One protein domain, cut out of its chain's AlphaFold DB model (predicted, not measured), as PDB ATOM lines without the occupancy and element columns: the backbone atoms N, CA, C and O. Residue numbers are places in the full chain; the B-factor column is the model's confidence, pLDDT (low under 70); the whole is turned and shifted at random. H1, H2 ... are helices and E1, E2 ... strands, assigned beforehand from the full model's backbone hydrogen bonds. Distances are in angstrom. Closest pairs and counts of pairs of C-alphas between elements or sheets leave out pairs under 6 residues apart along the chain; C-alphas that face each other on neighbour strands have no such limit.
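AT A GLANCE: This is residues 32 to 107 of the 274 residues of the protein "uncharacterized protein LOC113495983 isoform X2" of Trichoplusia ni (UniProt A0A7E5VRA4). One long helix, H1, runs lengthwise over a hairpin of two short strands, E1 and E2, and a shorter helix, H2, is set steeply to H1 near its last residues. The strands are joined by a wide loop, residues 63 to 76, which has no named element. The printed part has 76 residues with two named helices and two named strands, in the order H1, E1, E2, H2; the sheet, order E1 - E2, is antiparallel, and the class is mixed, helices and strands. It is only just compact, close to loose, with a radius of gyration of the C-alphas of 13.5 A, and its C-alphas span 37 by 31 by 18 A.

HOW THE PARTS SIT: Begin with H1, residues 33 to 51, and look from Glu 47 across to E1, residues 58 to 62: the C-alphas of Glu 47 and Val 59, the closest of the two elements, are 5.5 A apart. Next to E1 is its antiparallel neighbour E2, residues 77 to 81, at 149 degrees between their directions, and the two form a hairpin. Between them you find N 60 and O 79 at 2.8 A and N 58 and O 81 at 2.9 A, both within hydrogen-bond range. H1 and E2 are near each other, with 6 pairs of C-alphas within 10 A. Go on to H2, residues 90 to 100, which H1 touches with residues 49 to 50 alone; the closest C-alphas, of Leu 50 and Ala 96, are 6.3 A apart. H1 and H2 run opposite ways at a steep tilt of 61 degrees. E1 and H2 are apart. In both H1 and H2 every O i to N i+4 pair is within hydrogen-bond range.

IN THESE COORDINATES: Find C-alpha 33 at (223.496, 188.466, 124.879); from there H1 runs 27.5 A to C-alpha 51. E1 begins at C-alpha 58, at (236.079, 192.201, 105.959), and covers residues 58 to 62, 12.7 A. E2 takes residues 77 to 81, 13.3 A. H2, residues 90 to 100, runs 15.3 A and ends at C-alpha 100, at (246.119, 198.614, 116.025).

THE WHOLE: The two C-alphas farthest apart, those of Thr 32 and Asn 85, are 38.6 A from each other. The printed part runs from 32 to 107 and has no cut. The link from E1 to E2 is long, with 14 residues; those from H1 to E1 and from E2 to H2 are short. Look at the B-factor column for the model's confidence: the mean pLDDT of the printed part is 76.4, and 17 residues are under 70, namely 34 to 35, 37 to 39, 41 to 42 and 98 to 107.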
ATOM      1  N   THR A  32     226.603 186.759 128.251       76.44
ATOM      2  CA  THR A  32     225.248 187.287 128.079       76.44
ATOM      3  C   THR A  32     225.062 187.807 126.652       76.44
ATOM      4  O   THR A  32     226.038 188.132 125.970       76.44
ATOM      5  N   ALA A  33     223.810 187.908 126.196       73.31
ATOM      6  CA  ALA A  33     223.496 188.466 124.879       73.31
ATOM      7  C   ALA A  33     224.084 189.879 124.711       73.31
ATOM      8  O   ALA A  33     224.770 190.134 123.726       73.31
ATOM      9  N   ASP A  34     223.933 190.732 125.726       68.25
ATOM     10  CA  ASP A  34     224.484 192.092 125.740       68.25
ATOM     11  C   ASP A  34     226.011 192.096 125.570       68.25
ATOM     12  O   ASP A  34     226.557 192.883 124.798       68.25
ATOM     13  N   ARG A  35     226.727 191.165 126.221       67.50
ATOM     14  CA  ARG A  35     228.181 191.032 126.032       67.50
ATOM     15  C   ARG A  35     228.538 190.582 124.622       67.50
ATOM     16  O   ARG A  35     229.527 191.055 124.075       67.50
ATOM     17  N   VAL A  36     227.748 189.706 124.006       70.38
ATOM     18  CA  VAL A  36     227.958 189.319 122.602       70.38
ATOM     19  C   VAL A  36     227.725 190.510 121.661       70.38
ATOM     20  O   VAL A  36     228.483 190.684 120.706       70.38
ATOM     21  N   GLU A  37     226.746 191.370 121.944       69.38
ATOM     22  CA  GLU A  37     226.524 192.615 121.193       69.38
ATOM     23  C   GLU A  37     227.696 193.599 121.347       69.38
ATOM     24  O   GLU A  37     228.151 194.186 120.361       69.38
ATOM     25  N   GLU A  38     228.272 193.721 122.544       64.69
ATOM     26  CA  GLU A  38     229.498 194.500 122.759       64.69
ATOM     27  C   GLU A  38     230.697 193.933 121.977       64.69
ATOM     28  O   GLU A  38     231.504 194.692 121.433       64.69
ATOM     29  N   LEU A  39     230.812 192.606 121.850       68.31
ATOM     30  CA  LEU A  39     231.846 191.983 121.015       68.31
ATOM     31  C   LEU A  39     231.650 192.305 119.525       68.31
ATOM     32  O   LEU A  39     232.633 192.476 118.800       68.31
ATOM     33  N   GLN A  40     230.409 192.472 119.059       70.50
ATOM     34  CA  GLN A  40     230.140 192.919 117.688       70.50
ATOM     35  C   GLN A  40     230.708 194.319 117.425       70.50
ATOM     36  O   GLN A  40     231.266 194.570 116.353       70.50
ATOM     37  N   LEU A  41     230.644 195.214 118.414       67.19
ATOM     38  CA  LEU A  41     231.264 196.536 118.319       67.19
ATOM     39  C   LEU A  41     232.791 196.437 118.166       67.19
ATOM     40  O   LEU A  41     233.381 197.198 117.399       67.19
ATOM     41  N   ILE A  42     233.435 195.479 118.842       69.94
ATOM     42  CA  ILE A  42     234.877 195.228 118.698       69.94
ATOM     43  C   ILE A  42     235.218 194.825 117.260       69.94
ATOM     44  O   ILE A  42     236.172 195.362 116.693       69.94
ATOM     45  N   PHE A  43     234.440 193.929 116.648       78.31
ATOM     46  CA  PHE A  43     234.665 193.518 115.260       78.31
ATOM     47  C   PHE A  43     234.457 194.658 114.263       78.31
ATOM     48  O   PHE A  43     235.279 194.818 113.362       78.31
ATOM     49  N   ASN A  44     233.422 195.477 114.451       75.81
ATOM     50  CA  ASN A  44     233.161 196.632 113.591       75.81
ATOM     51  C   ASN A  44     234.309 197.654 113.673       75.81
ATOM     52  O   ASN A  44     234.859 198.055 112.650       75.81
ATOM     53  N   ASN A  45     234.757 197.991 114.888       71.38
ATOM     54  CA  ASN A  45     235.892 198.897 115.096       71.38
ATOM     55  C   ASN A  45     237.194 198.343 114.496       71.38
ATOM     56  O   ASN A  45     238.010 199.092 113.951       71.38
ATOM     57  N   LEU A  46     237.408 197.028 114.606       75.00
ATOM     58  CA  LEU A  46     238.547 196.352 113.995       75.00
ATOM     59  C   LEU A  46     238.483 196.426 112.465       75.00
ATOM     60  O   LEU A  46     239.505 196.676 111.825       75.00
ATOM     61  N   GLU A  47     237.304 196.236 111.876       83.88
ATOM     62  CA  GLU A  47     237.101 196.334 110.431       83.88
ATOM     63  C   GLU A  47     237.390 197.750 109.931       83.88
ATOM     64  O   GLU A  47     238.210 197.907 109.024       83.88
ATOM     65  N   ASP A  48     236.816 198.767 110.577       76.56
ATOM     66  CA  ASP A  48     237.031 200.186 110.264       76.56
ATOM     67  C   ASP A  48     238.511 200.570 110.334       76.56
ATOM     68  O   ASP A  48     239.052 201.238 109.446       76.56
ATOM     69  N   ALA A  49     239.208 200.098 111.367       71.00
ATOM     70  CA  ALA A  49     240.638 200.312 111.510       71.00
ATOM     71  C   ALA A  49     241.424 199.710 110.337       71.00
ATOM     72  O   ALA A  49     242.324 200.353 109.784       71.00
ATOM     73  N   LEU A  50     241.088 198.482 109.946       82.25
ATOM     74  CA  LEU A  50     241.791 197.750 108.899       82.25
ATOM     75  C   LEU A  50     241.434 198.214 107.481       82.25
ATOM     76  O   LEU A  50     242.229 197.961 106.572       82.25
ATOM     77  N   GLN A  51     240.361 198.992 107.290       84.94
ATOM     78  CA  GLN A  51     240.069 199.629 105.997       84.94
ATOM     79  C   GLN A  51     241.239 200.482 105.489       84.94
ATOM     80  O   GLN A  51     241.495 200.527 104.290       84.94
ATOM     81  N   GLN A  52     242.007 201.112 106.386       78.25
ATOM     82  CA  GLN A  52     243.188 201.905 106.007       78.25
ATOM     83  C   GLN A  52     244.325 201.053 105.428       78.25
ATOM     84  O   GLN A  52     245.191 201.562 104.717       78.25
ATOM     85  N   LEU A  53     244.357 199.764 105.763       81.38
ATOM     86  CA  LEU A  53     245.374 198.828 105.300       81.38
ATOM     87  C   LEU A  53     244.995 198.177 103.977       81.38
ATOM     88  O   LEU A  53     245.844 197.987 103.109       81.38
ATOM     89  N   ALA A  54     243.737 197.769 103.878       86.56
ATOM     90  CA  ALA A  54     243.192 197.060 102.740       86.56
ATOM     91  C   ALA A  54     241.735 197.500 102.563       86.56
ATOM     92  O   ALA A  54     240.843 196.850 103.105       86.56
ATOM     93  N   PRO A  55     241.484 198.589 101.814       91.44
ATOM     94  CA  PRO A  55     240.130 199.060 101.566       91.44
ATOM     95  C   PRO A  55     239.255 197.943 100.986       91.44
ATOM     96  O   PRO A  55     239.629 197.295 100.005       91.44
ATOM     97  N   GLY A  56     238.105 197.705 101.609       89.81
ATOM     98  CA  GLY A  56     237.201 196.607 101.273       89.81
ATOM     99  C   GLY A  56     237.550 195.268 101.932       89.81
ATOM    100  O   GLY A  56     237.008 194.242 101.515       89.81
ATOM    101  N   CYS A  57     238.450 195.234 102.922       90.88
ATOM    102  CA  CYS A  57     238.624 194.048 103.758       90.88
ATOM    103  C   CYS A  57     237.415 193.832 104.675       90.88
ATOM    104  O   CYS A  57     236.745 194.791 105.044       90.88
ATOM    105  N   GLN A  58     237.167 192.580 105.055       91.44
ATOM    106  CA  GLN A  58     236.079 192.201 105.959       91.44
ATOM    107  C   GLN A  58     236.619 191.423 107.157       91.44
ATOM    108  O   GLN A  58     237.444 190.520 106.984       91.44
ATOM    109  N   VAL A  59     236.130 191.734 108.350       85.94
ATOM    110  CA  VAL A  59     236.361 190.981 109.583       85.94
ATOM    111  C   VAL A  59     235.245 189.955 109.718       85.94
ATOM    112  O   VAL A  59     234.072 190.289 109.842       85.94
ATOM    113  N   ILE A  60     235.606 188.677 109.692       87.88
ATOM    114  CA  ILE A  60     234.661 187.575 109.863       87.88
ATOM    115  C   ILE A  60     234.960 186.899 111.197       87.88
ATOM    116  O   ILE A  60     236.002 186.244 111.305       87.88
ATOM    117  N   PRO A  61     234.086 187.031 112.205       82.88
ATOM    118  CA  PRO A  61     234.280 186.351 113.472       82.88
ATOM    119  C   PRO A  61     234.146 184.834 113.291       82.88
ATOM    120  O   PRO A  61     233.381 184.352 112.450       82.88
ATOM    121  N   PHE A  62     234.900 184.067 114.071       84.12
ATOM    122  CA  PHE A  62     234.771 182.613 114.160       84.12
ATOM    123  C   PHE A  62     235.076 182.152 115.593       84.12
ATOM    124  O   PHE A  62     235.160 182.968 116.505       84.12
ATOM    125  N   GLY A  63     235.202 180.845 115.812       81.81
ATOM    126  CA  GLY A  63     235.646 180.311 117.098       81.81
ATOM    127  C   GLY A  63     234.528 180.186 118.129       81.81
ATOM    128  O   GLY A  63     233.344 180.156 117.784       81.81
ATOM    129  N   SER A  64     234.924 180.051 119.393       80.12
ATOM    130  CA  SER A  64     234.040 179.665 120.504       80.12
ATOM    131  C   SER A  64     232.893 180.653 120.724       80.12
ATOM    132  O   SER A  64     231.756 180.238 120.941       80.12
ATOM    133  N   ILE A  65     233.165 181.954 120.595       81.12
ATOM    134  CA  ILE A  65     232.156 183.012 120.720       81.12
ATOM    135  C   ILE A  65     231.024 182.810 119.708       81.12
ATOM    136  O   ILE A  65     229.847 182.825 120.059       81.12
ATOM    137  N   VAL A  66     231.383 182.563 118.446       78.12
ATOM    138  CA  VAL A  66     230.425 182.434 117.339       78.12
ATOM    139  C   VAL A  66     229.644 181.124 117.412       78.12
ATOM    140  O   VAL A  66     228.490 181.073 116.991       78.12
ATOM    141  N   THR A  67     230.238 180.061 117.959       77.94
ATOM    142  CA  THR A  67     229.560 178.766 118.134       77.94
ATOM    143  C   THR A  67     228.692 178.693 119.393       77.94
ATOM    144  O   THR A  67     228.054 177.667 119.620       77.94
ATOM    145  N   GLY A  68     228.666 179.746 120.220       75.75
ATOM    146  CA  GLY A  68     227.968 179.751 121.511       75.75
ATOM    147  C   GLY A  68     228.629 178.869 122.575       75.75
ATOM    148  O   GLY A  68     228.022 178.592 123.607       75.75
ATOM    149  N   LEU A  69     229.859 178.415 122.322       79.31
ATOM    150  CA  LEU A  69     230.677 177.648 123.265       79.31
ATOM    151  C   LEU A  69     231.659 178.541 124.040       79.31
ATOM    152  O   LEU A  69     232.402 178.052 124.886       79.31
ATOM    153  N   GLY A  70     231.684 179.837 123.733       79.19
ATOM    154  CA  GLY A  70     232.471 180.841 124.431       79.19
ATOM    155  C   GLY A  70     231.916 181.126 125.825       79.19
ATOM    156  O   GLY A  70     230.718 181.343 126.003       79.19
ATOM    157  N   ILE A  71     232.811 181.154 126.803       82.50
ATOM    158  CA  ILE A  71     232.547 181.586 128.182       82.50
ATOM    159  C   ILE A  71     233.084 183.005 128.401       82.50
ATOM    160  O   ILE A  71     233.831 183.509 127.561       82.50
ATOM    161  N   LYS A  72     232.736 183.657 129.518       79.44
ATOM    162  CA  LYS A  72     233.080 185.070 129.802       79.44
ATOM    163  C   LYS A  72     234.568 185.425 129.645       79.44
ATOM    164  O   LYS A  72     234.893 186.573 129.366       79.44
ATOM    165  N   THR A  73     235.462 184.451 129.799       75.44
ATOM    166  CA  THR A  73     236.921 184.612 129.682       75.44
ATOM    167  C   THR A  73     237.496 184.192 128.326       75.44
ATOM    168  O   THR A  73     238.711 184.192 128.157       75.44
ATOM    169  N   SER A  74     236.656 183.791 127.368       76.62
ATOM    170  CA  SER A  74     237.118 183.328 126.058       76.62
ATOM    171  C   SER A  74     237.710 184.459 125.224       76.62
ATOM    172  O   SER A  74     237.162 185.558 125.164       76.62
ATOM    173  N   ASP A  75     238.795 184.142 124.519       76.25
ATOM    174  CA  ASP A  75     239.335 185.001 123.473       76.25
ATOM    175  C   ASP A  75     238.342 185.149 122.309       76.25
ATOM    176  O   ASP A  75     237.446 184.328 122.089       76.25
ATOM    177  N   VAL A  76     238.531 186.220 121.541       73.81
ATOM    178  CA  VAL A  76     237.703 186.562 120.388       73.81
ATOM    179  C   VAL A  76     238.474 186.257 119.105       73.81
ATOM    180  O   VAL A  76     239.476 186.907 118.802       73.81
ATOM    181  N   ASP A  77     237.980 185.300 118.323       83.31
ATOM    182  CA  ASP A  77     238.625 184.865 117.085       83.31
ATOM    183  C   ASP A  77     238.000 185.525 115.846       83.31
ATOM    184  O   ASP A  77     236.778 185.570 115.679       83.31
ATOM    185  N   CYS A  78     238.833 186.011 114.916       83.88
ATOM    186  CA  CYS A  78     238.362 186.508 113.621       83.88
ATOM    187  C   CYS A  78     239.350 186.301 112.470       83.88
ATOM    188  O   CYS A  78     240.573 186.256 112.631       83.88
ATOM    189  N   HIS A  79     238.794 186.173 111.271       89.06
ATOM    190  CA  HIS A  79     239.520 186.166 110.014       89.06
ATOM    191  C   HIS A  79     239.405 187.522 109.332       89.06
ATOM    192  O   HIS A  79     238.324 188.096 109.261       89.06
ATOM    193  N   ILE A  80     240.506 187.978 108.739       87.94
ATOM    194  CA  ILE A  80     240.504 189.151 107.866       87.94
ATOM    195  C   ILE A  80     240.472 188.672 106.419       87.94
ATOM    196  O   ILE A  80     241.431 188.072 105.923       87.94
ATOM    197  N   VAL A  81     239.363 188.922 105.734       89.69
ATOM    198  CA  VAL A  81     239.211 188.644 104.307       89.69
ATOM    199  C   VAL A  81     239.661 189.864 103.526       89.69
ATOM    200  O   VAL A  81     239.084 190.936 103.650       89.69
ATOM    201  N   LEU A  82     240.693 189.690 102.706       90.19
ATOM    202  CA  LEU A  82     241.168 190.728 101.798       90.19
ATOM    203  C   LEU A  82     240.350 190.727 100.492       90.19
ATOM    204  O   LEU A  82     239.812 189.680 100.108       90.19
ATOM    205  N   PRO A  83     240.287 191.866  99.777       90.44
ATOM    206  CA  PRO A  83     239.697 191.940  98.445       90.44
ATOM    207  C   PRO A  83     240.276 190.890  97.472       90.44
ATOM    208  O   PRO A  83     241.448 190.530  97.590       90.44
ATOM    209  N   PRO A  84     239.513 190.436  96.455       82.88
ATOM    210  CA  PRO A  84     239.872 189.295  95.598       82.88
ATOM    211  C   PRO A  84     241.230 189.392  94.887       82.88
ATOM    212  O   PRO A  84     241.812 188.369  94.534       82.88
ATOM    213  N   ASN A  85     241.728 190.614  94.686       86.31
ATOM    214  CA  ASN A  85     242.968 190.903  93.966       86.31
ATOM    215  C   ASN A  85     244.172 191.124  94.898       86.31
ATOM    216  O   ASN A  85     245.254 191.470  94.427       86.31
ATOM    217  N   ILE A  86     244.002 190.944  96.212       83.25
ATOM    218  CA  ILE A  86     245.041 191.187  97.212       83.25
ATOM    219  C   ILE A  86     245.407 189.866  97.888       83.25
ATOM    220  O   ILE A  86     244.620 189.267  98.618       83.25
ATOM    221  N   ALA A  87     246.641 189.415  97.663       83.81
ATOM    222  CA  ALA A  87     247.181 188.264  98.370       83.81
ATOM    223  C   ALA A  87     247.618 188.663  99.794       83.81
ATOM    224  O   ALA A  87     248.244 189.714  99.967       83.81
ATOM    225  N   PRO A  88     247.356 187.828 100.816       82.88
ATOM    226  CA  PRO A  88     247.854 188.077 102.161       82.88
ATOM    227  C   PRO A  88     249.383 188.026 102.171       82.88
ATOM    228  O   PRO A  88     250.009 187.136 101.600       82.88
ATOM    229  N   THR A  89     249.995 188.996 102.845       85.81
ATOM    230  CA  THR A  89     251.455 189.111 102.962       85.81
ATOM    231  C   THR A  89     251.833 189.512 104.380       85.81
ATOM    232  O   THR A  89     251.016 190.059 105.122       85.81
ATOM    233  N   ILE A  90     253.106 189.328 104.741       77.00
ATOM    234  CA  ILE A  90     253.660 189.787 106.025       77.00
ATOM    235  C   ILE A  90     253.442 191.294 106.257       77.00
ATOM    236  O   ILE A  90     253.335 191.737 107.399       77.00
ATOM    237  N   ARG A  91     253.326 192.092 105.182       77.00
ATOM    238  CA  ARG A  91     253.039 193.531 105.261       77.00
ATOM    239  C   ARG A  91     251.629 193.803 105.765       77.00
ATOM    240  O   ARG A  91     251.458 194.759 106.508       77.00
ATOM    241  N   HIS A  92     250.658 192.949 105.443       80.31
ATOM    242  CA  HIS A  92     249.309 193.056 105.993       80.31
ATOM    243  C   HIS A  92     249.314 192.765 107.497       80.31
ATOM    244  O   HIS A  92     248.794 193.548 108.276       80.31
ATOM    245  N   VAL A  93     250.005 191.712 107.940       77.69
ATOM    246  CA  VAL A  93     250.126 191.410 109.380       77.69
ATOM    247  C   VAL A  93     250.845 192.542 110.123       77.69
ATOM    248  O   VAL A  93     250.396 193.019 111.163       77.69
ATOM    249  N   THR A  94     251.950 193.029 109.556       77.38
ATOM    250  CA  THR A  94     252.752 194.114 110.135       77.38
ATOM    251  C   THR A  94     251.990 195.442 110.141       77.38
ATOM    252  O   THR A  94     252.061 196.188 111.117       77.38
ATOM    253  N   GLY A  95     251.250 195.733 109.073       75.19
ATOM    254  CA  GLY A  95     250.426 196.925 108.917       75.19
ATOM    255  C   GLY A  95     249.221 196.917 109.848       75.19
ATOM    256  O   GLY A  95     249.015 197.902 110.549       75.19
ATOM    257  N   ALA A  96     248.514 195.790 109.958       73.69
ATOM    258  CA  ALA A  96     247.414 195.598 110.903       73.69
ATOM    259  C   ALA A  96     247.899 195.831 112.334       73.69
ATOM    260  O   ALA A  96     247.361 196.670 113.047       73.69
ATOM    261  N   ARG A  97     249.018 195.203 112.717       72.94
ATOM    262  CA  ARG A  97     249.677 195.449 114.006       72.94
ATOM    263  C   ARG A  97     249.988 196.933 114.222       72.94
ATOM    264  O   ARG A  97     249.784 197.444 115.316       72.94
ATOM    265  N   ASN A  98     250.510 197.631 113.214       68.19
ATOM    266  CA  ASN A  98     250.881 199.044 113.332       68.19
ATOM    267  C   ASN A  98     249.663 199.980 113.401       68.19
ATOM    268  O   ASN A  98     249.727 200.996 114.085       68.19
ATOM    269  N   ILE A  99     248.566 199.641 112.725       66.31
ATOM    270  CA  ILE A  99     247.288 200.352 112.805       66.31
ATOM    271  C   ILE A  99     246.675 200.154 114.185       66.31
ATOM    272  O   ILE A  99     246.368 201.136 114.849       66.31
ATOM    273  N   LEU A 100     246.608 198.916 114.677       63.97
ATOM    274  CA  LEU A 100     246.119 198.614 116.025       63.97
ATOM    275  C   LEU A 100     246.969 199.295 117.108       63.97
ATOM    276  O   LEU A 100     246.437 199.808 118.087       63.97
ATOM    277  N   LYS A 101     248.282 199.432 116.881       57.66
ATOM    278  CA  LYS A 101     249.179 200.253 117.713       57.66
ATOM    279  C   LYS A 101     248.854 201.755 117.717       57.66
ATOM    280  O   LYS A 101     249.335 202.444 118.607       57.66
ATOM    281  N   ARG A 102     248.100 202.297 116.754       57.53
ATOM    282  CA  ARG A 102     247.687 203.719 116.724       57.53
ATOM    283  C   ARG A 102     246.391 203.975 117.497       57.53
ATOM    284  O   ARG A 102     246.210 205.081 117.991       57.53
ATOM    285  N   TYR A 103     245.576 202.945 117.728       54.88
ATOM    286  CA  TYR A 103     244.407 202.976 118.627       54.88
ATOM    287  C   TYR A 103     244.793 202.863 120.124       54.88
ATOM    288  O   TYR A 103     243.991 202.534 120.990       54.88
ATOM    289  N   TYR A 104     246.051 203.169 120.447       47.75
ATOM    290  CA  TYR A 104     246.749 202.879 121.703       47.75
ATOM    291  C   TYR A 104     246.374 203.740 122.920       47.75
ATOM    292  O   TYR A 104     246.836 203.442 124.024       47.75
ATOM    293  N   ARG A 105     245.523 204.770 122.800       46.06
ATOM    294  CA  ARG A 105     245.129 205.571 123.980       46.06
ATOM    295  C   ARG A 105     244.427 204.748 125.080       46.06
ATOM    296  O   ARG A 105     244.350 205.226 126.204       46.06
ATOM    297  N   THR A 106     244.045 203.501 124.803       47.56
ATOM    298  CA  THR A 106     243.461 202.559 125.773       47.56
ATOM    299  C   THR A 106     244.478 201.619 126.464       47.56
ATOM    300  O   THR A 106     244.154 201.051 127.499       47.56
ATOM    301  N   PHE A 107     245.726 201.457 125.987       50.12
ATOM    302  CA  PHE A 107     246.632 200.372 126.453       50.12
ATOM    303  C   PHE A 107     248.060 200.826 126.815       50.12
ATOM    304  O   PHE A 107     249.055 200.171 126.494       50.12
TER     305      PHE A 107